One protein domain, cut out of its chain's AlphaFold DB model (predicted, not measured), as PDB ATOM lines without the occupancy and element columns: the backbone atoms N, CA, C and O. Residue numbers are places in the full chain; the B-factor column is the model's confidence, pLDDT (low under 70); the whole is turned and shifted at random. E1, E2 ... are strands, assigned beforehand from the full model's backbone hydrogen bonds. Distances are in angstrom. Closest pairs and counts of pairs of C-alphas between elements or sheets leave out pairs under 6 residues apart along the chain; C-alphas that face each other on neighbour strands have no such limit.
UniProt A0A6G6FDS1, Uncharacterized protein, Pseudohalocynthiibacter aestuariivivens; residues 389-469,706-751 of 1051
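AT A GLANCE: This is residues 389 to 469 and 706 to 751 of the 1051 residues of an uncharacterized protein of Pseudohalocynthiibacter aestuariivivens (UniProt A0A6G6FDS1). The chain is wound in stacked turns, a short solenoid: five short strands, E1, E3, E6, E9 and E11, make a little-curled wall along one side, and a larger sheet, E8 E5 E2 E4 E7 E10 E12, curls round the rest like part of a barrel. The two sheets are only partly face to face, and residues 745 to 751 form a tail after E12. The printed part has 127 residues with no named helix and twelve named strands, E1 to E12 in order; the class is all strand, though under half of the residues, 57, are in named elements. Both sheets, the smaller in the order E1 E3 E6 E9 E11, are all parallel. The whole is compact, with a radius of gyration of the C-alphas of 14.1 A and spans of 46 by 36 by 28 A.

HOW THE PARTS SIT: E1, residues 392 to 395, is an edge strand and the parallel neighbour of E3, residues 414 to 416, with N 416 and O 394 2.8 A apart, within hydrogen-bond range. E2, residues 405 to 411, has staggered pairing: its residues 405 to 407 pair with E4, residues 425 to 428, N 427 to O 405 at 2.7 A, and its residues 409 to 411 with E5, residues 434 to 438, N 411 to O 435 at 2.8 A. E6, residues 444 to 447, is parallel to E3, N 447 to O 415 at 2.9 A. E7, residues 452 to 459, is parallel to E4, N 458 to O 426 at 2.8 A; it bends by 98 degrees at residue 455 and runs on at 78 degrees into E8, residues 462 to 466. E8, an edge strand, is parallel to E5, N 436 to O 463 at 2.8 A. E9, residues 709 to 711, is parallel to E6, N 711 to O 446 at 2.8 A, and E10, residues 716 to 721, to E7, N 457 to O 719 at 2.8 A. The remaining edge strands are E11, residues 733 to 735, parallel to E9, N 710 to O 733 at 2.8 A, and E12, residues 740 to 744, parallel to E10, N 720 to O 743 at 2.8 A. The two sheets form a sandwich, two sheets face to face, their best planes 39 degrees apart; the larger is twisted.

IN THESE COORDINATES: E1 begins at C-alpha 392, (141.727, 178.459, 149.744). The longest strands from first to last C-alpha are E2, 15.6 A, and E7, 15.5 A. E12, 11.1 A, ends at C-alpha 744, (134.819, 150.955, 138.650).

THE WHOLE: The C-alphas farthest apart, Asp 389 and Pro 751, are 50.9 A apart. Residues 470 to 705 are not printed, and C-alphas 469 and 706 are 11.9 A apart across the cut. The link E10 to E11 is long. The pLDDT is under 70 at residues 389 to 391, 439 to 443, 467 to 469, 706 and 749 to 751.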
ATOM      1  N   ASP A 389     137.565 186.919 148.580       51.88
ATOM      2  CA  ASP A 389     138.627 186.233 147.864       51.88
ATOM      3  C   ASP A 389     138.402 184.738 148.054       51.88
ATOM      4  O   ASP A 389     138.000 184.293 149.133       51.88
ATOM      5  N   GLU A 390     138.575 183.960 146.986       58.84
ATOM      6  CA  GLU A 390     138.397 182.512 147.010       58.84
ATOM      7  C   GLU A 390     139.222 181.918 148.158       58.84
ATOM      8  O   GLU A 390     140.427 181.707 148.023       58.84
ATOM      9  N   VAL A 391     138.592 181.679 149.317       69.19
ATOM     10  CA  VAL A 391     139.342 181.301 150.514       69.19
ATOM     11  C   VAL A 391     139.784 179.852 150.363       69.19
ATOM     12  O   VAL A 391     139.069 178.905 150.710       69.19
ATOM     13  N   LEU A 392     140.979 179.698 149.802       82.69
ATOM     14  CA  LEU A 392     141.727 178.459 149.744       82.69
ATOM     15  C   LEU A 392     142.092 178.054 151.165       82.69
ATOM     16  O   LEU A 392     143.059 178.548 151.732       82.69
ATOM     17  N   LEU A 393     141.295 177.166 151.758       90.38
ATOM     18  CA  LEU A 393     141.523 176.707 153.126       90.38
ATOM     19  C   LEU A 393     142.618 175.666 153.211       90.38
ATOM     20  O   LEU A 393     143.285 175.575 154.233       90.38
ATOM     21  N   ALA A 394     142.779 174.849 152.176       95.12
ATOM     22  CA  ALA A 394     143.833 173.857 152.175       95.12
ATOM     23  C   ALA A 394     144.443 173.668 150.802       95.12
ATOM     24  O   ALA A 394     143.745 173.391 149.823       95.12
ATOM     25  N   ASN A 395     145.762 173.797 150.761       96.81
ATOM     26  CA  ASN A 395     146.559 173.704 149.558       96.81
ATOM     27  C   ASN A 395     147.596 172.588 149.692       96.81
ATOM     28  O   ASN A 395     148.642 172.764 150.306       96.81
ATOM     29  N   PHE A 396     147.308 171.451 149.075       97.00
ATOM     30  CA  PHE A 396     148.184 170.284 148.979       97.00
ATOM     31  C   PHE A 396     148.766 170.152 147.560       97.00
ATOM     32  O   PHE A 396     148.905 169.043 147.033       97.00
ATOM     33  N   SER A 397     149.006 171.281 146.886       96.94
ATOM     34  CA  SER A 397     149.479 171.263 145.502       96.94
ATOM     35  C   SER A 397     150.893 170.691 145.406       96.94
ATOM     36  O   SER A 397     151.756 171.040 146.202       96.94
ATOM     37  N   GLY A 398     151.137 169.793 144.454       97.19
ATOM     38  CA  GLY A 398     152.438 169.140 144.273       97.19
ATOM     39  C   GLY A 398     152.815 168.128 145.366       97.19
ATOM     40  O   GLY A 398     153.927 167.602 145.343       97.19
ATOM     41  N   CYS A 399     151.919 167.823 146.313       97.69
ATOM     42  CA  CYS A 399     152.174 166.827 147.357       97.69
ATOM     43  C   CYS A 399     152.491 165.440 146.784       97.69
ATOM     44  O   CYS A 399     151.831 164.979 145.851       97.69
ATOM     45  N   ASN A 400     153.422 164.718 147.409       98.38
ATOM     46  CA  ASN A 400     153.653 163.297 147.149       98.38
ATOM     47  C   ASN A 400     153.367 162.473 148.409       98.38
ATOM     48  O   ASN A 400     154.078 162.603 149.398       98.38
ATOM     49  N   VAL A 401     152.336 161.635 148.374       98.31
ATOM     50  CA  VAL A 401     151.842 160.840 149.500       98.31
ATOM     51  C   VAL A 401     152.074 159.358 149.205       98.31
ATOM     52  O   VAL A 401     151.373 158.778 148.378       98.31
ATOM     53  N   GLY A 402     153.022 158.729 149.902       97.69
ATOM     54  CA  GLY A 402     153.335 157.299 149.764       97.69
ATOM     55  C   GLY A 402     152.252 156.363 150.320       97.69
ATOM     56  O   GLY A 402     152.159 155.190 149.979       97.69
ATOM     57  N   GLY A 403     151.377 156.877 151.182       97.38
ATOM     58  CA  GLY A 403     150.230 156.163 151.738       97.38
ATOM     59  C   GLY A 403     148.906 156.603 151.128       97.38
ATOM     60  O   GLY A 403     148.790 156.857 149.926       97.38
ATOM     61  N   SER A 404     147.860 156.615 151.956       97.75
ATOM     62  CA  SER A 404     146.523 157.085 151.574       97.75
ATOM     63  C   SER A 404     146.317 158.538 151.996       97.75
ATOM     64  O   SER A 404     146.984 159.038 152.902       97.75
ATOM     65  N   LEU A 405     145.355 159.207 151.370       97.56
ATOM     66  CA  LEU A 405     144.874 160.521 151.791       97.56
ATOM     67  C   LEU A 405     143.438 160.382 152.294       97.56
ATOM     68  O   LEU A 405     142.554 160.054 151.509       97.56
ATOM     69  N   PHE A 406     143.190 160.641 153.575       97.25
ATOM     70  CA  PHE A 406     141.853 160.666 154.167       97.25
ATOM     71  C   PHE A 406     141.452 162.101 154.497       97.25
ATOM     72  O   PHE A 406     142.119 162.758 155.292       97.25
ATOM     73  N   LEU A 407     140.335 162.555 153.927       96.56
ATOM     74  CA  LEU A 407     139.704 163.836 154.248       96.56
ATOM     75  C   LEU A 407     138.278 163.581 154.746       96.56
ATOM     76  O   LEU A 407     137.464 162.997 154.029       96.56
ATOM     77  N   SER A 408     137.949 164.010 155.961       95.31
ATOM     78  CA  SER A 408     136.572 164.012 156.488       95.31
ATOM     79  C   SER A 408     136.363 165.200 157.431       95.31
ATOM     80  O   SER A 408     137.298 165.958 157.669       95.31
ATOM     81  N   GLY A 409     135.152 165.385 157.952       93.81
ATOM     82  CA  GLY A 409     134.806 166.531 158.793       93.81
ATOM     83  C   GLY A 409     134.204 167.692 158.000       93.81
ATOM     84  O   GLY A 409     133.621 167.488 156.932       93.81
ATOM     85  N   GLU A 410     134.305 168.904 158.539       94.38
ATOM     86  CA  GLU A 410     133.676 170.114 158.000       94.38
ATOM     87  C   GLU A 410     134.739 171.113 157.537       94.38
ATOM     88  O   GLU A 410     135.601 171.524 158.308       94.38
ATOM     89  N   TRP A 411     134.666 171.518 156.273       94.50
ATOM     90  CA  TRP A 411     135.618 172.418 155.630       94.50
ATOM     91  C   TRP A 411     134.845 173.590 155.039       94.50
ATOM     92  O   TRP A 411     134.043 173.399 154.126       94.50
ATOM     93  N   ARG A 412     135.047 174.802 155.553       91.56
ATOM     94  CA  ARG A 412     134.295 175.999 155.138       91.56
ATOM     95  C   ARG A 412     135.001 176.826 154.066       91.56
ATOM     96  O   ARG A 412     135.253 178.010 154.256       91.56
ATOM     97  N   GLY A 413     135.382 176.180 152.974       89.06
ATOM     98  CA  GLY A 413     136.099 176.807 151.870       89.06
ATOM     99  C   GLY A 413     136.642 175.771 150.898       89.06
ATOM    100  O   GLY A 413     136.224 174.609 150.926       89.06
ATOM    101  N   SER A 414     137.549 176.190 150.017       91.31
ATOM    102  CA  SER A 414     138.051 175.324 148.951       91.31
ATOM    103  C   SER A 414     139.246 174.480 149.401       91.31
ATOM    104  O   SER A 414     140.092 174.911 150.189       91.31
ATOM    105  N   VAL A 415     139.309 173.249 148.887       95.00
ATOM    106  CA  VAL A 415     140.432 172.323 149.085       95.00
ATOM    107  C   VAL A 415     141.076 172.023 147.736       95.00
ATOM    108  O   VAL A 415     140.402 171.571 146.810       95.00
ATOM    109  N   THR A 416     142.385 172.229 147.625       95.88
ATOM    110  CA  THR A 416     143.151 171.987 146.397       95.88
ATOM    111  C   THR A 416     144.202 170.904 146.608       95.88
ATOM    112  O   THR A 416     144.984 170.943 147.549       95.88
ATOM    113  N   LEU A 417     144.210 169.934 145.701       96.31
ATOM    114  CA  LEU A 417     145.086 168.765 145.614       96.31
ATOM    115  C   LEU A 417     145.758 168.707 144.232       96.31
ATOM    116  O   LEU A 417     146.003 167.625 143.693       96.31
ATOM    117  N   SER A 418     145.996 169.865 143.612       95.06
ATOM    118  CA  SER A 418     146.528 169.948 142.251       95.06
ATOM    119  C   SER A 418     147.898 169.280 142.147       95.06
ATOM    120  O   SER A 418     148.733 169.452 143.021       95.06
ATOM    121  N   GLU A 419     148.136 168.489 141.104       96.94
ATOM    122  CA  GLU A 419     149.408 167.786 140.865       96.94
ATOM    123  C   GLU A 419     149.836 166.839 142.006       96.94
ATOM    124  O   GLU A 419     150.969 166.365 142.045       96.94
ATOM    125  N   CYS A 420     148.915 166.517 142.920       97.19
ATOM    126  CA  CYS A 420     149.177 165.622 144.038       97.19
ATOM    127  C   CYS A 420     149.292 164.170 143.555       97.19
ATOM    128  O   CYS A 420     148.424 163.666 142.834       97.19
ATOM    129  N   LYS A 421     150.355 163.479 143.964       98.06
ATOM    130  CA  LYS A 421     150.578 162.052 143.712       98.06
ATOM    131  C   LYS A 421     150.286 161.287 144.993       98.06
ATOM    132  O   LYS A 421     150.904 161.545 146.014       98.06
ATOM    133  N   VAL A 422     149.352 160.350 144.938       97.88
ATOM    134  CA  VAL A 422     148.974 159.478 146.050       97.88
ATOM    135  C   VAL A 422     149.217 158.041 145.612       97.88
ATOM    136  O   VAL A 422     148.585 157.551 144.676       97.88
ATOM    137  N   GLU A 423     150.151 157.348 146.256       97.81
ATOM    138  CA  GLU A 423     150.530 155.993 145.850       97.81
ATOM    139  C   GLU A 423     149.387 154.995 146.049       97.81
ATOM    140  O   GLU A 423     149.222 154.092 145.233       97.81
ATOM    141  N   THR A 424     148.557 155.183 147.080       96.88
ATOM    142  CA  THR A 424     147.415 154.299 147.353       96.88
ATOM    143  C   THR A 424     146.082 154.929 146.932       96.88
ATOM    144  O   THR A 424     145.835 155.082 145.733       96.88
ATOM    145  N   SER A 425     145.188 155.261 147.871       96.88
ATOM    146  CA  SER A 425     143.870 155.818 147.578       96.88
ATOM    147  C   SER A 425     143.605 157.176 148.221       96.88
ATOM    148  O   SER A 425     144.099 157.510 149.302       96.88
ATOM    149  N   ILE A 426     142.784 157.961 147.526       97.44
ATOM    150  CA  ILE A 426     142.181 159.189 148.039       97.44
ATOM    151  C   ILE A 426     140.805 158.825 148.594       97.44
ATOM    152  O   ILE A 426     139.953 158.311 147.875       97.44
ATOM    153  N   ASN A 427     140.583 159.102 149.872       97.31
ATOM    154  CA  ASN A 427     139.405 158.727 150.638       97.31
ATOM    155  C   ASN A 427     138.689 159.992 151.115       97.31
ATOM    156  O   ASN A 427     139.167 160.682 152.016       97.31
ATOM    157  N   LEU A 428     137.525 160.295 150.539       96.06
ATOM    158  CA  LEU A 428     136.768 161.511 150.855       96.06
ATOM    159  C   LEU A 428     135.482 161.167 151.610       96.06
ATOM    160  O   LEU A 428     134.562 160.579 151.047       96.06
ATOM    161  N   GLY A 429     135.395 161.552 152.881       90.06
ATOM    162  CA  GLY A 429     134.192 161.427 153.706       90.06
ATOM    163  C   GLY A 429     133.915 160.023 154.246       90.06
ATOM    164  O   GLY A 429     132.750 159.659 154.437       90.06
ATOM    165  N   PHE A 430     134.954 159.213 154.470       85.88
ATOM    166  CA  PHE A 430     134.833 157.968 155.239       85.88
ATOM    167  C   PHE A 430     134.563 158.256 156.722       85.88
ATOM    168  O   PHE A 430     134.941 159.320 157.196       85.88
ATOM    169  N   SER A 431     133.882 157.319 157.399       85.31
ATOM    170  CA  SER A 431     133.375 157.367 158.791       85.31
ATOM    171  C   SER A 431     132.432 158.530 159.129       85.31
ATOM    172  O   SER A 431     131.269 158.281 159.436       85.31
ATOM    173  N   ASN A 432     132.897 159.772 159.015       85.75
ATOM    174  CA  ASN A 432     132.222 160.966 159.538       85.75
ATOM    175  C   ASN A 432     131.619 161.871 158.449       85.75
ATOM    176  O   ASN A 432     131.046 162.913 158.752       85.75
ATOM    177  N   GLY A 433     131.719 161.473 157.175       90.56
ATOM    178  CA  GLY A 433     131.341 162.320 156.043       90.56
ATOM    179  C   GLY A 433     132.326 163.471 155.812       90.56
ATOM    180  O   GLY A 433     133.200 163.746 156.629       90.56
ATOM    181  N   LEU A 434     132.233 164.106 154.650       94.38
ATOM    182  CA  LEU A 434     132.989 165.298 154.285       94.38
ATOM    183  C   LEU A 434     131.983 166.364 153.867       94.38
ATOM    184  O   LEU A 434     131.329 166.207 152.835       94.38
ATOM    185  N   THR A 435     131.869 167.421 154.666       93.31
ATOM    186  CA  THR A 435     131.043 168.590 154.359       93.31
ATOM    187  C   THR A 435     131.943 169.709 153.867       93.31
ATOM    188  O   THR A 435     132.727 170.245 154.644       93.31
ATOM    189  N   LEU A 436     131.830 170.063 152.590       92.12
ATOM    190  CA  LEU A 436     132.467 171.248 152.020       92.12
ATOM    191  C   LEU A 436     131.424 172.368 151.978       92.12
ATOM    192  O   LEU A 436     130.414 172.235 151.282       92.12
ATOM    193  N   MET A 437     131.647 173.450 152.719       87.19
ATOM    194  CA  MET A 437     130.846 174.665 152.608       87.19
ATOM    195  C   MET A 437     131.546 175.623 151.652       87.19
ATOM    196  O   MET A 437     132.577 176.199 151.992       87.19
ATOM    197  N   SER A 438     131.012 175.752 150.439       79.62
ATOM    198  CA  SER A 438     131.563 176.665 149.436       79.62
ATOM    199  C   SER A 438     130.931 178.044 149.613       79.62
ATOM    200  O   SER A 438     129.694 178.122 149.598       79.62
ATOM    201  N   PRO A 439     131.719 179.127 149.743       69.75
ATOM    202  CA  PRO A 439     131.160 180.470 149.708       69.75
ATOM    203  C   PRO A 439     130.492 180.723 148.343       69.75
ATOM    204  O   PRO A 439     130.888 180.115 147.344       69.75
ATOM    205  N   PRO A 440     129.475 181.602 148.278       60.91
ATOM    206  CA  PRO A 440     128.608 181.769 147.105       60.91
ATOM    207  C   PRO A 440     129.348 182.172 145.819       60.91
ATOM    208  O   PRO A 440     128.885 181.844 144.727       60.91
ATOM    209  N   LYS A 441     130.509 182.832 145.941       61.66
ATOM    210  CA  LYS A 441     131.368 183.220 144.809       61.66
ATOM    211  C   LYS A 441     132.443 182.184 144.453       61.66
ATOM    212  O   LYS A 441     132.922 182.196 143.323       61.66
ATOM    213  N   ALA A 442     132.815 181.278 145.364       57.22
ATOM    214  CA  ALA A 442     133.862 180.301 145.074       57.22
ATOM    215  C   ALA A 442     133.352 179.264 144.075       57.22
ATOM    216  O   ALA A 442     132.465 178.456 144.365       57.22
ATOM    217  N   VAL A 443     133.961 179.264 142.891       68.56
ATOM    218  CA  VAL A 443     133.583 178.362 141.802       68.56
ATOM    219  C   VAL A 443     133.991 176.924 142.121       68.56
ATOM    220  O   VAL A 443     133.384 175.995 141.592       68.56
ATOM    221  N   ASN A 444     134.973 176.719 143.005       86.69
ATOM    222  CA  ASN A 444     135.657 175.443 143.188       86.69
ATOM    223  C   ASN A 444     135.671 175.004 144.658       86.69
ATOM    224  O   ASN A 444     136.399 175.567 145.467       86.69
ATOM    225  N   ALA A 445     134.909 173.965 145.005       89.38
ATOM    226  CA  ALA A 445     134.899 173.418 146.368       89.38
ATOM    227  C   ALA A 445     136.044 172.420 146.607       89.38
ATOM    228  O   ALA A 445     136.612 172.362 147.695       89.38
ATOM    229  N   LEU A 446     136.385 171.625 145.588       93.94
ATOM    230  CA  LEU A 446     137.446 170.621 145.651       93.94
ATOM    231  C   LEU A 446     138.142 170.507 144.294       93.94
ATOM    232  O   LEU A 446     137.482 170.234 143.292       93.94
ATOM    233  N   MET A 447     139.462 170.659 144.261       95.06
ATOM    234  CA  MET A 447     140.269 170.595 143.040       95.06
ATOM    235  C   MET A 447     141.275 169.449 143.116       95.06
ATOM    236  O   MET A 447     142.236 169.514 143.865       95.06
ATOM    237  N   LEU A 448     141.083 168.412 142.309       95.38
ATOM    238  CA  LEU A 448     142.004 167.289 142.096       95.38
ATOM    239  C   LEU A 448     142.568 167.369 140.668       95.38
ATOM    240  O   LEU A 448     142.451 166.427 139.878       95.38
ATOM    241  N   ASN A 449     143.084 168.537 140.287       93.88
ATOM    242  CA  ASN A 449     143.570 168.772 138.931       93.88
ATOM    243  C   ASN A 449     144.964 168.163 138.754       93.88
ATOM    244  O   ASN A 449     145.838 168.395 139.572       93.88
ATOM    245  N   ALA A 450     145.191 167.388 137.696       95.12
ATOM    246  CA  ALA A 450     146.446 166.682 137.427       95.12
ATOM    247  C   ALA A 450     146.915 165.742 138.561       95.12
ATOM    248  O   ALA A 450     148.056 165.281 138.555       95.12
ATOM    249  N   SER A 451     146.041 165.421 139.519       94.75
ATOM    250  CA  SER A 451     146.346 164.508 140.619       94.75
ATOM    251  C   SER A 451     146.350 163.053 140.146       94.75
ATOM    252  O   SER A 451     145.602 162.674 139.239       94.75
ATOM    253  N   ARG A 452     147.156 162.202 140.778       96.56
ATOM    254  CA  ARG A 452     147.218 160.766 140.480       96.56
ATOM    255  C   ARG A 452     147.014 159.958 141.752       96.56
ATOM    256  O   ARG A 452     147.698 160.220 142.730       96.56
ATOM    257  N   ALA A 453     146.116 158.977 141.729       96.19
ATOM    258  CA  ALA A 453     145.939 158.007 142.810       96.19
ATOM    259  C   ALA A 453     146.082 156.582 142.261       96.19
ATOM    260  O   ALA A 453     145.207 156.134 141.517       96.19
ATOM    261  N   SER A 454     147.165 155.868 142.581       94.75
ATOM    262  CA  SER A 454     147.475 154.609 141.875       94.75
ATOM    263  C   SER A 454     146.485 153.484 142.182       94.75
ATOM    264  O   SER A 454     146.173 152.689 141.302       94.75
ATOM    265  N   VAL A 455     145.956 153.412 143.409       95.56
ATOM    266  CA  VAL A 455     144.996 152.363 143.796       95.56
ATOM    267  C   VAL A 455     143.558 152.810 143.566       95.56
ATOM    268  O   VAL A 455     142.778 152.049 142.992       95.56
ATOM    269  N   GLY A 456     143.169 154.021 143.977       95.31
ATOM    270  CA  GLY A 456     141.792 154.460 143.749       95.31
ATOM    271  C   GLY A 456     141.341 155.775 144.372       95.31
ATOM    272  O   GLY A 456     142.065 156.442 145.102       95.31
ATOM    273  N   LEU A 457     140.099 156.134 144.059       96.25
ATOM    274  CA  LEU A 457     139.345 157.228 144.663       96.25
ATOM    275  C   LEU A 457     138.086 156.647 145.291       96.25
ATOM    276  O   LEU A 457     137.155 156.220 144.596       96.25
ATOM    277  N   ASP A 458     138.060 156.670 146.612       96.38
ATOM    278  CA  ASP A 458     136.976 156.156 147.411       96.38
ATOM    279  C   ASP A 458     136.176 157.333 147.989       96.38
ATOM    280  O   ASP A 458     136.679 158.176 148.733       96.38
ATOM    281  N   LEU A 459     134.892 157.408 147.644       94.62
ATOM    282  CA  LEU A 459     133.980 158.396 148.213       94.62
ATOM    283  C   LEU A 459     133.150 157.748 149.312       94.62
ATOM    284  O   LEU A 459     132.624 156.655 149.125       94.62
ATOM    285  N   GLY A 460     132.977 158.429 150.438       92.69
ATOM    286  CA  GLY A 460     132.040 158.116 151.510       92.69
ATOM    287  C   GLY A 460     130.774 158.963 151.390       92.69
ATOM    288  O   GLY A 460     130.099 158.930 150.358       92.69
ATOM    289  N   THR A 461     130.432 159.704 152.441       91.38
ATOM    290  CA  THR A 461     129.355 160.703 152.393       91.38
ATOM    291  C   THR A 461     129.973 162.054 152.070       91.38
ATOM    292  O   THR A 461     130.633 162.632 152.921       91.38
ATOM    293  N   LEU A 462     129.779 162.543 150.847       92.38
ATOM    294  CA  LEU A 462     130.192 163.886 150.452       92.38
ATOM    295  C   LEU A 462     128.960 164.789 150.433       92.38
ATOM    296  O   LEU A 462     128.003 164.526 149.702       92.38
ATOM    297  N   THR A 463     128.994 165.848 151.226       90.56
ATOM    298  CA  THR A 463     128.020 166.936 151.243       90.56
ATOM    299  C   THR A 463     128.743 168.187 150.787       90.56
ATOM    300  O   THR A 463     129.777 168.557 151.329       90.56
ATOM    301  N   VAL A 464     128.236 168.815 149.734       87.94
ATOM    302  CA  VAL A 464     128.718 170.132 149.333       87.94
ATOM    303  C   VAL A 464     127.528 171.051 149.417       87.94
ATOM    304  O   VAL A 464     126.612 170.985 148.585       87.94
ATOM    305  N   ASP A 465     127.547 171.840 150.476       82.88
ATOM    306  CA  ASP A 465     126.589 172.896 150.700       82.88
ATOM    307  C   ASP A 465     127.243 174.159 150.154       82.88
ATOM    308  O   ASP A 465     128.236 174.650 150.677       82.88
ATOM    309  N   SER A 466     126.726 174.685 149.051       72.94
ATOM    310  CA  SER A 466     126.874 176.118 148.851       72.94
ATOM    311  C   SER A 466     126.007 176.781 149.915       72.94
ATOM    312  O   SER A 466     124.898 176.298 150.183       72.94
ATOM    313  N   GLU A 467     126.462 177.881 150.506       64.44
ATOM    314  CA  GLU A 467     125.555 178.826 151.166       64.44
ATOM    315  C   GLU A 467     124.640 179.452 150.099       64.44
ATOM    316  O   GLU A 467     124.722 180.622 149.755       64.44
ATOM    317  N   ASP A 468     123.786 178.625 149.495       63.78
ATOM    318  CA  ASP A 468     122.789 179.043 148.534       63.78
ATOM    319  C   ASP A 468     121.658 179.679 149.339       63.78
ATOM    320  O   ASP A 468     120.735 179.003 149.822       63.78
ATOM    321  N   SER A 469     121.766 180.995 149.514       59.50
ATOM    322  CA  SER A 469     120.755 181.860 150.118       59.50
ATOM    323  C   SER A 469     119.372 181.580 149.545       59.50
ATOM    324  O   SER A 469     118.381 181.591 150.276       59.50
ATOM    325  N   LEU A 706     125.664 179.042 140.549       64.75
ATOM    326  CA  LEU A 706     127.071 178.645 140.583       64.75
ATOM    327  C   LEU A 706     127.160 177.419 141.493       64.75
ATOM    328  O   LEU A 706     127.394 177.490 142.693       64.75
ATOM    329  N   ARG A 707     126.852 176.258 140.906       79.75
ATOM    330  CA  ARG A 707     127.061 174.975 141.551       79.75
ATOM    331  C   ARG A 707     128.543 174.906 141.887       79.75
ATOM    332  O   ARG A 707     129.331 175.011 140.944       79.75
ATOM    333  N   PRO A 708     128.914 174.683 143.155       87.38
ATOM    334  CA  PRO A 708     130.306 174.477 143.498       87.38
ATOM    335  C   PRO A 708     130.868 173.365 142.619       87.38
ATOM    336  O   PRO A 708     130.264 172.294 142.462       87.38
ATOM    337  N   THR A 709     131.989 173.659 141.980       91.56
ATOM    338  CA  THR A 709     132.644 172.754 141.049       91.56
ATOM    339  C   THR A 709     133.586 171.858 141.832       91.56
ATOM    340  O   THR A 709     134.351 172.313 142.682       91.56
ATOM    341  N   ILE A 710     133.522 170.563 141.546       95.31
ATOM    342  CA  ILE A 710     134.571 169.621 141.906       95.31
ATOM    343  C   ILE A 710     135.386 169.371 140.642       95.31
ATOM    344  O   ILE A 710     134.892 168.762 139.686       95.31
ATOM    345  N   GLY A 711     136.609 169.891 140.629       95.31
ATOM    346  CA  GLY A 711     137.549 169.755 139.527       95.31
ATOM    347  C   GLY A 711     138.284 168.424 139.592       95.31
ATOM    348  O   GLY A 711     138.951 168.141 140.577       95.31
ATOM    349  N   LEU A 712     138.174 167.609 138.547       96.81
ATOM    350  CA  LEU A 712     138.932 166.370 138.349       96.81
ATOM    351  C   LEU A 712     139.742 166.455 137.040       96.81
ATOM    352  O   LEU A 712     139.884 165.469 136.317       96.81
ATOM    353  N   ARG A 713     140.212 167.651 136.659       95.88
ATOM    354  CA  ARG A 713     140.824 167.841 135.336       95.88
ATOM    355  C   ARG A 713     142.141 167.093 135.239       95.88
ATOM    356  O   ARG A 713     142.965 167.233 136.129       95.88
ATOM    357  N   ASN A 714     142.383 166.368 134.153       97.44
ATOM    358  CA  ASN A 714     143.640 165.647 133.905       97.44
ATOM    359  C   ASN A 714     144.087 164.708 135.044       97.44
ATOM    360  O   ASN A 714     145.260 164.337 135.092       97.44
ATOM    361  N   SER A 715     143.199 164.339 135.975       97.12
ATOM    362  CA  SER A 715     143.542 163.398 137.035       97.12
ATOM    363  C   SER A 715     143.318 161.956 136.617       97.12
ATOM    364  O   SER A 715     142.526 161.639 135.726       97.12
ATOM    365  N   HIS A 716     144.055 161.071 137.273       97.94
ATOM    366  CA  HIS A 716     144.009 159.639 137.037       97.94
ATOM    367  C   HIS A 716     143.844 158.897 138.360       97.94
ATOM    368  O   HIS A 716     144.574 159.169 139.313       97.94
ATOM    369  N   VAL A 717     142.899 157.959 138.430       97.69
ATOM    370  CA  VAL A 717     142.675 157.141 139.632       97.69
ATOM    371  C   VAL A 717     142.537 155.668 139.260       97.69
ATOM    372  O   VAL A 717     141.798 155.358 138.337       97.69
ATOM    373  N   GLY A 718     143.174 154.747 139.985       97.62
ATOM    374  CA  GLY A 718     143.085 153.313 139.673       97.62
ATOM    375  C   GLY A 718     141.635 152.804 139.678       97.62
ATOM    376  O   GLY A 718     141.001 152.608 138.641       97.62
ATOM    377  N   LYS A 719     141.046 152.629 140.862       97.50
ATOM    378  CA  LYS A 719     139.643 152.225 141.034       97.50
ATOM    379  C   LYS A 719     138.776 153.364 141.573       97.50
ATOM    380  O   LYS A 719     139.079 153.943 142.605       97.50
ATOM    381  N   LEU A 720     137.641 153.639 140.928       96.94
ATOM    382  CA  LEU A 720     136.647 154.611 141.398       96.94
ATOM    383  C   LEU A 720     135.510 153.929 142.188       96.94
ATOM    384  O   LEU A 720     134.664 153.228 141.610       96.94
ATOM    385  N   THR A 721     135.445 154.198 143.494       95.50
ATOM    386  CA  THR A 721     134.477 153.630 144.454       95.50
ATOM    387  C   THR A 721     133.535 154.717 144.984       95.50
ATOM    388  O   THR A 721     133.709 155.285 146.059       95.50
ATOM    389  N   ASP A 722     132.483 155.028 144.229       92.69
ATOM    390  CA  ASP A 722     131.552 156.129 144.528       92.69
ATOM    391  C   ASP A 722     130.071 155.706 144.540       92.69
ATOM    392  O   ASP A 722     129.162 156.513 144.288       92.69
ATOM    393  N   ASN A 723     129.800 154.423 144.821       90.06
ATOM    394  CA  ASN A 723     128.449 153.846 144.778       90.06
ATOM    395  C   ASN A 723     127.766 154.096 143.414       90.06
ATOM    396  O   ASN A 723     126.607 154.527 143.322       90.06
ATOM    397  N   HIS A 724     128.515 153.858 142.335       89.62
ATOM    398  CA  HIS A 724     128.091 154.048 140.944       89.62
ATOM    399  C   HIS A 724     127.641 155.483 140.621       89.62
ATOM    400  O   HIS A 724     126.726 155.691 139.816       89.62
ATOM    401  N   GLY A 725     128.252 156.469 141.272       89.50
ATOM    402  CA  GLY A 725     127.952 157.882 141.086       89.50
ATOM    403  C   GLY A 725     126.855 158.448 141.998       89.50
ATOM    404  O   GLY A 725     126.444 159.592 141.816       89.50
ATOM    405  N   ASN A 726     126.332 157.671 142.955       89.00
ATOM    406  CA  ASN A 726     125.267 158.136 143.853       89.00
ATOM    407  C   ASN A 726     125.767 158.960 145.042       89.00
ATOM    408  O   ASN A 726     124.957 159.686 145.618       89.00
ATOM    409  N   LYS A 727     127.044 158.811 145.416       92.31
ATOM    410  CA  LYS A 727     127.656 159.534 146.539       92.31
ATOM    411  C   LYS A 727     127.991 160.991 146.210       92.31
ATOM    412  O   LYS A 727     128.192 161.779 147.120       92.31
ATOM    413  N   TRP A 728     127.977 161.363 144.929       93.44
ATOM    414  CA  TRP A 728     128.136 162.751 144.512       93.44
ATOM    415  C   TRP A 728     126.859 163.566 144.791       93.44
ATOM    416  O   TRP A 728     125.756 163.135 144.395       93.44
ATOM    417  N   PRO A 729     126.977 164.749 145.421       91.56
ATOM    418  CA  PRO A 729     125.854 165.662 145.598       91.56
ATOM    419  C   PRO A 729     125.211 166.038 144.259       91.56
ATOM    420  O   PRO A 729     125.846 166.047 143.210       91.56
ATOM    421  N   LYS A 730     123.916 166.368 144.272       88.50
ATOM    422  CA  LYS A 730     123.251 166.949 143.084       88.50
ATOM    423  C   LYS A 730     123.525 168.445 142.937       88.50
ATOM    424  O   LYS A 730     123.213 169.009 141.896       88.50
ATOM    425  N   THR A 731     124.011 169.064 144.007       85.44
ATOM    426  CA  THR A 731     124.300 170.493 144.114       85.44
ATOM    427  C   THR A 731     125.618 170.865 143.448       85.44
ATOM    428  O   THR A 731     125.797 172.032 143.137       85.44
ATOM    429  N   VAL A 732     126.499 169.898 143.168       91.12
ATOM    430  CA  VAL A 732     127.820 170.153 142.578       91.12
ATOM    431  C   VAL A 732     127.829 170.031 141.063       91.12
ATOM    432  O   VAL A 732     127.065 169.251 140.479       91.12
ATOM    433  N   ARG A 733     128.750 170.766 140.441       92.56
ATOM    434  CA  ARG A 733     129.186 170.550 139.063       92.56
ATOM    435  C   ARG A 733     130.468 169.718 139.075       92.56
ATOM    436  O   ARG A 733     131.330 169.941 139.913       92.56
ATOM    437  N   LEU A 734     130.607 168.755 138.168       95.19
ATOM    438  CA  LEU A 734     131.838 167.970 138.032       95.19
ATOM    439  C   LEU A 734     132.606 168.400 136.791       95.19
ATOM    440  O   LEU A 734     132.093 168.263 135.681       95.19
ATOM    441  N   ASP A 735     133.846 168.841 136.952       95.38
ATOM    442  CA  ASP A 735     134.731 169.022 135.809       95.38
ATOM    443  C   ASP A 735     135.551 167.757 135.579       95.38
ATOM    444  O   ASP A 735     136.500 167.469 136.300       95.38
ATOM    445  N   LEU A 736     135.148 166.977 134.579       96.56
ATOM    446  CA  LEU A 736     135.741 165.677 134.270       96.56
ATOM    447  C   LEU A 736     136.733 165.748 133.099       96.56
ATOM    448  O   LEU A 736     137.046 164.722 132.505       96.56
ATOM    449  N   SER A 737     137.192 166.942 132.718       95.00
ATOM    450  CA  SER A 737     137.995 167.133 131.507       95.00
ATOM    451  C   SER A 737     139.365 166.462 131.622       95.00
ATOM    452  O   SER A 737     140.210 166.915 132.384       95.00
ATOM    453  N   GLY A 738     139.594 165.379 130.876       96.44
ATOM    454  CA  GLY A 738     140.843 164.611 130.961       96.44
ATOM    455  C   GLY A 738     140.905 163.671 132.170       96.44
ATOM    456  O   GLY A 738     141.942 163.060 132.409       96.44
ATOM    457  N   PHE A 739     139.807 163.529 132.920       97.88
ATOM    458  CA  PHE A 739     139.724 162.588 134.034       97.88
ATOM    459  C   PHE A 739     139.728 161.146 133.518       97.88
ATOM    460  O   PHE A 739     138.904 160.785 132.670       97.88
ATOM    461  N   THR A 740     140.615 160.306 134.045       97.69
ATOM    462  CA  THR A 740     140.739 158.892 133.665       97.69
ATOM    463  C   THR A 740     140.730 157.978 134.886       97.69
ATOM    464  O   THR A 740     141.040 158.391 136.001       97.69
ATOM    465  N   TYR A 741     140.319 156.729 134.677       97.94
ATOM    466  CA  TYR A 741     140.328 155.700 135.714       97.94
ATOM    467  C   TYR A 741     140.359 154.294 135.128       97.94
ATOM    468  O   TYR A 741     139.777 154.077 134.064       97.94
ATOM    469  N   ASP A 742     140.977 153.341 135.824       97.62
ATOM    470  CA  ASP A 742     141.184 151.979 135.309       97.62
ATOM    471  C   ASP A 742     139.982 151.066 135.562       97.62
ATOM    472  O   ASP A 742     139.602 150.250 134.721       97.62
ATOM    473  N   ALA A 743     139.353 151.207 136.730       96.75
ATOM    474  CA  ALA A 743     138.284 150.329 137.179       96.75
ATOM    475  C   ALA A 743     137.161 151.086 137.896       96.75
ATOM    476  O   ALA A 743     137.359 152.110 138.545       96.75
ATOM    477  N   LEU A 744     135.952 150.531 137.833       95.44
ATOM    478  CA  LEU A 744     134.819 150.955 138.650       95.44
ATOM    479  C   LEU A 744     134.498 149.907 139.708       95.44
ATOM    480  O   LEU A 744     134.575 148.702 139.457       95.44
ATOM    481  N   GLU A 745     134.036 150.351 140.874       92.56
ATOM    482  CA  GLU A 745     133.297 149.470 141.771       92.56
ATOM    483  C   GLU A 745     131.993 149.026 141.081       92.56
ATOM    484  O   GLU A 745     131.068 149.819 140.864       92.56
ATOM    485  N   MET A 746     131.931 147.746 140.710       83.12
ATOM    486  CA  MET A 746     130.738 147.100 140.173       83.12
ATOM    487  C   MET A 746     130.077 146.291 141.292       83.12
ATOM    488  O   MET A 746     130.776 145.605 142.038       83.12
ATOM    489  N   PRO A 747     128.745 146.372 141.450       77.56
ATOM    490  CA  PRO A 747     128.076 145.574 142.462       77.56
ATOM    491  C   PRO A 747     128.215 144.107 142.051       77.56
ATOM    492  O   PRO A 747     128.046 143.809 140.866       77.56
ATOM    493  N   ASP A 748     128.513 143.214 143.002       76.19
ATOM    494  CA  ASP A 748     128.656 141.783 142.709       76.19
ATOM    495  C   ASP A 748     127.448 141.326 141.863       76.19
ATOM    496  O   ASP A 748     126.297 141.458 142.307       76.19
ATOM    497  N   PRO A 749     127.668 140.862 140.615       64.19
ATOM    498  CA  PRO A 749     126.593 140.508 139.699       64.19
ATOM    499  C   PRO A 749     125.741 139.351 140.219       64.19
ATOM    500  O   PRO A 749     124.646 139.132 139.681       64.19
ATOM    501  N   ARG A 750     126.197 138.633 141.262       64.94
ATOM    502  CA  ARG A 750     125.396 137.641 141.978       64.94
ATOM    503  C   ARG A 750     124.097 138.297 142.448       64.94
ATOM    504  O   ARG A 750     124.093 139.105 143.381       64.94
ATOM    505  N   PRO A 751     122.949 137.973 141.822       56.56
ATOM    506  CA  PRO A 751     121.687 138.535 142.253       56.56
ATOM    507  C   PRO A 751     121.464 138.074 143.691       56.56
ATOM    508  O   PRO A 751     121.342 136.872 143.926       56.56
TER     509      PRO A 751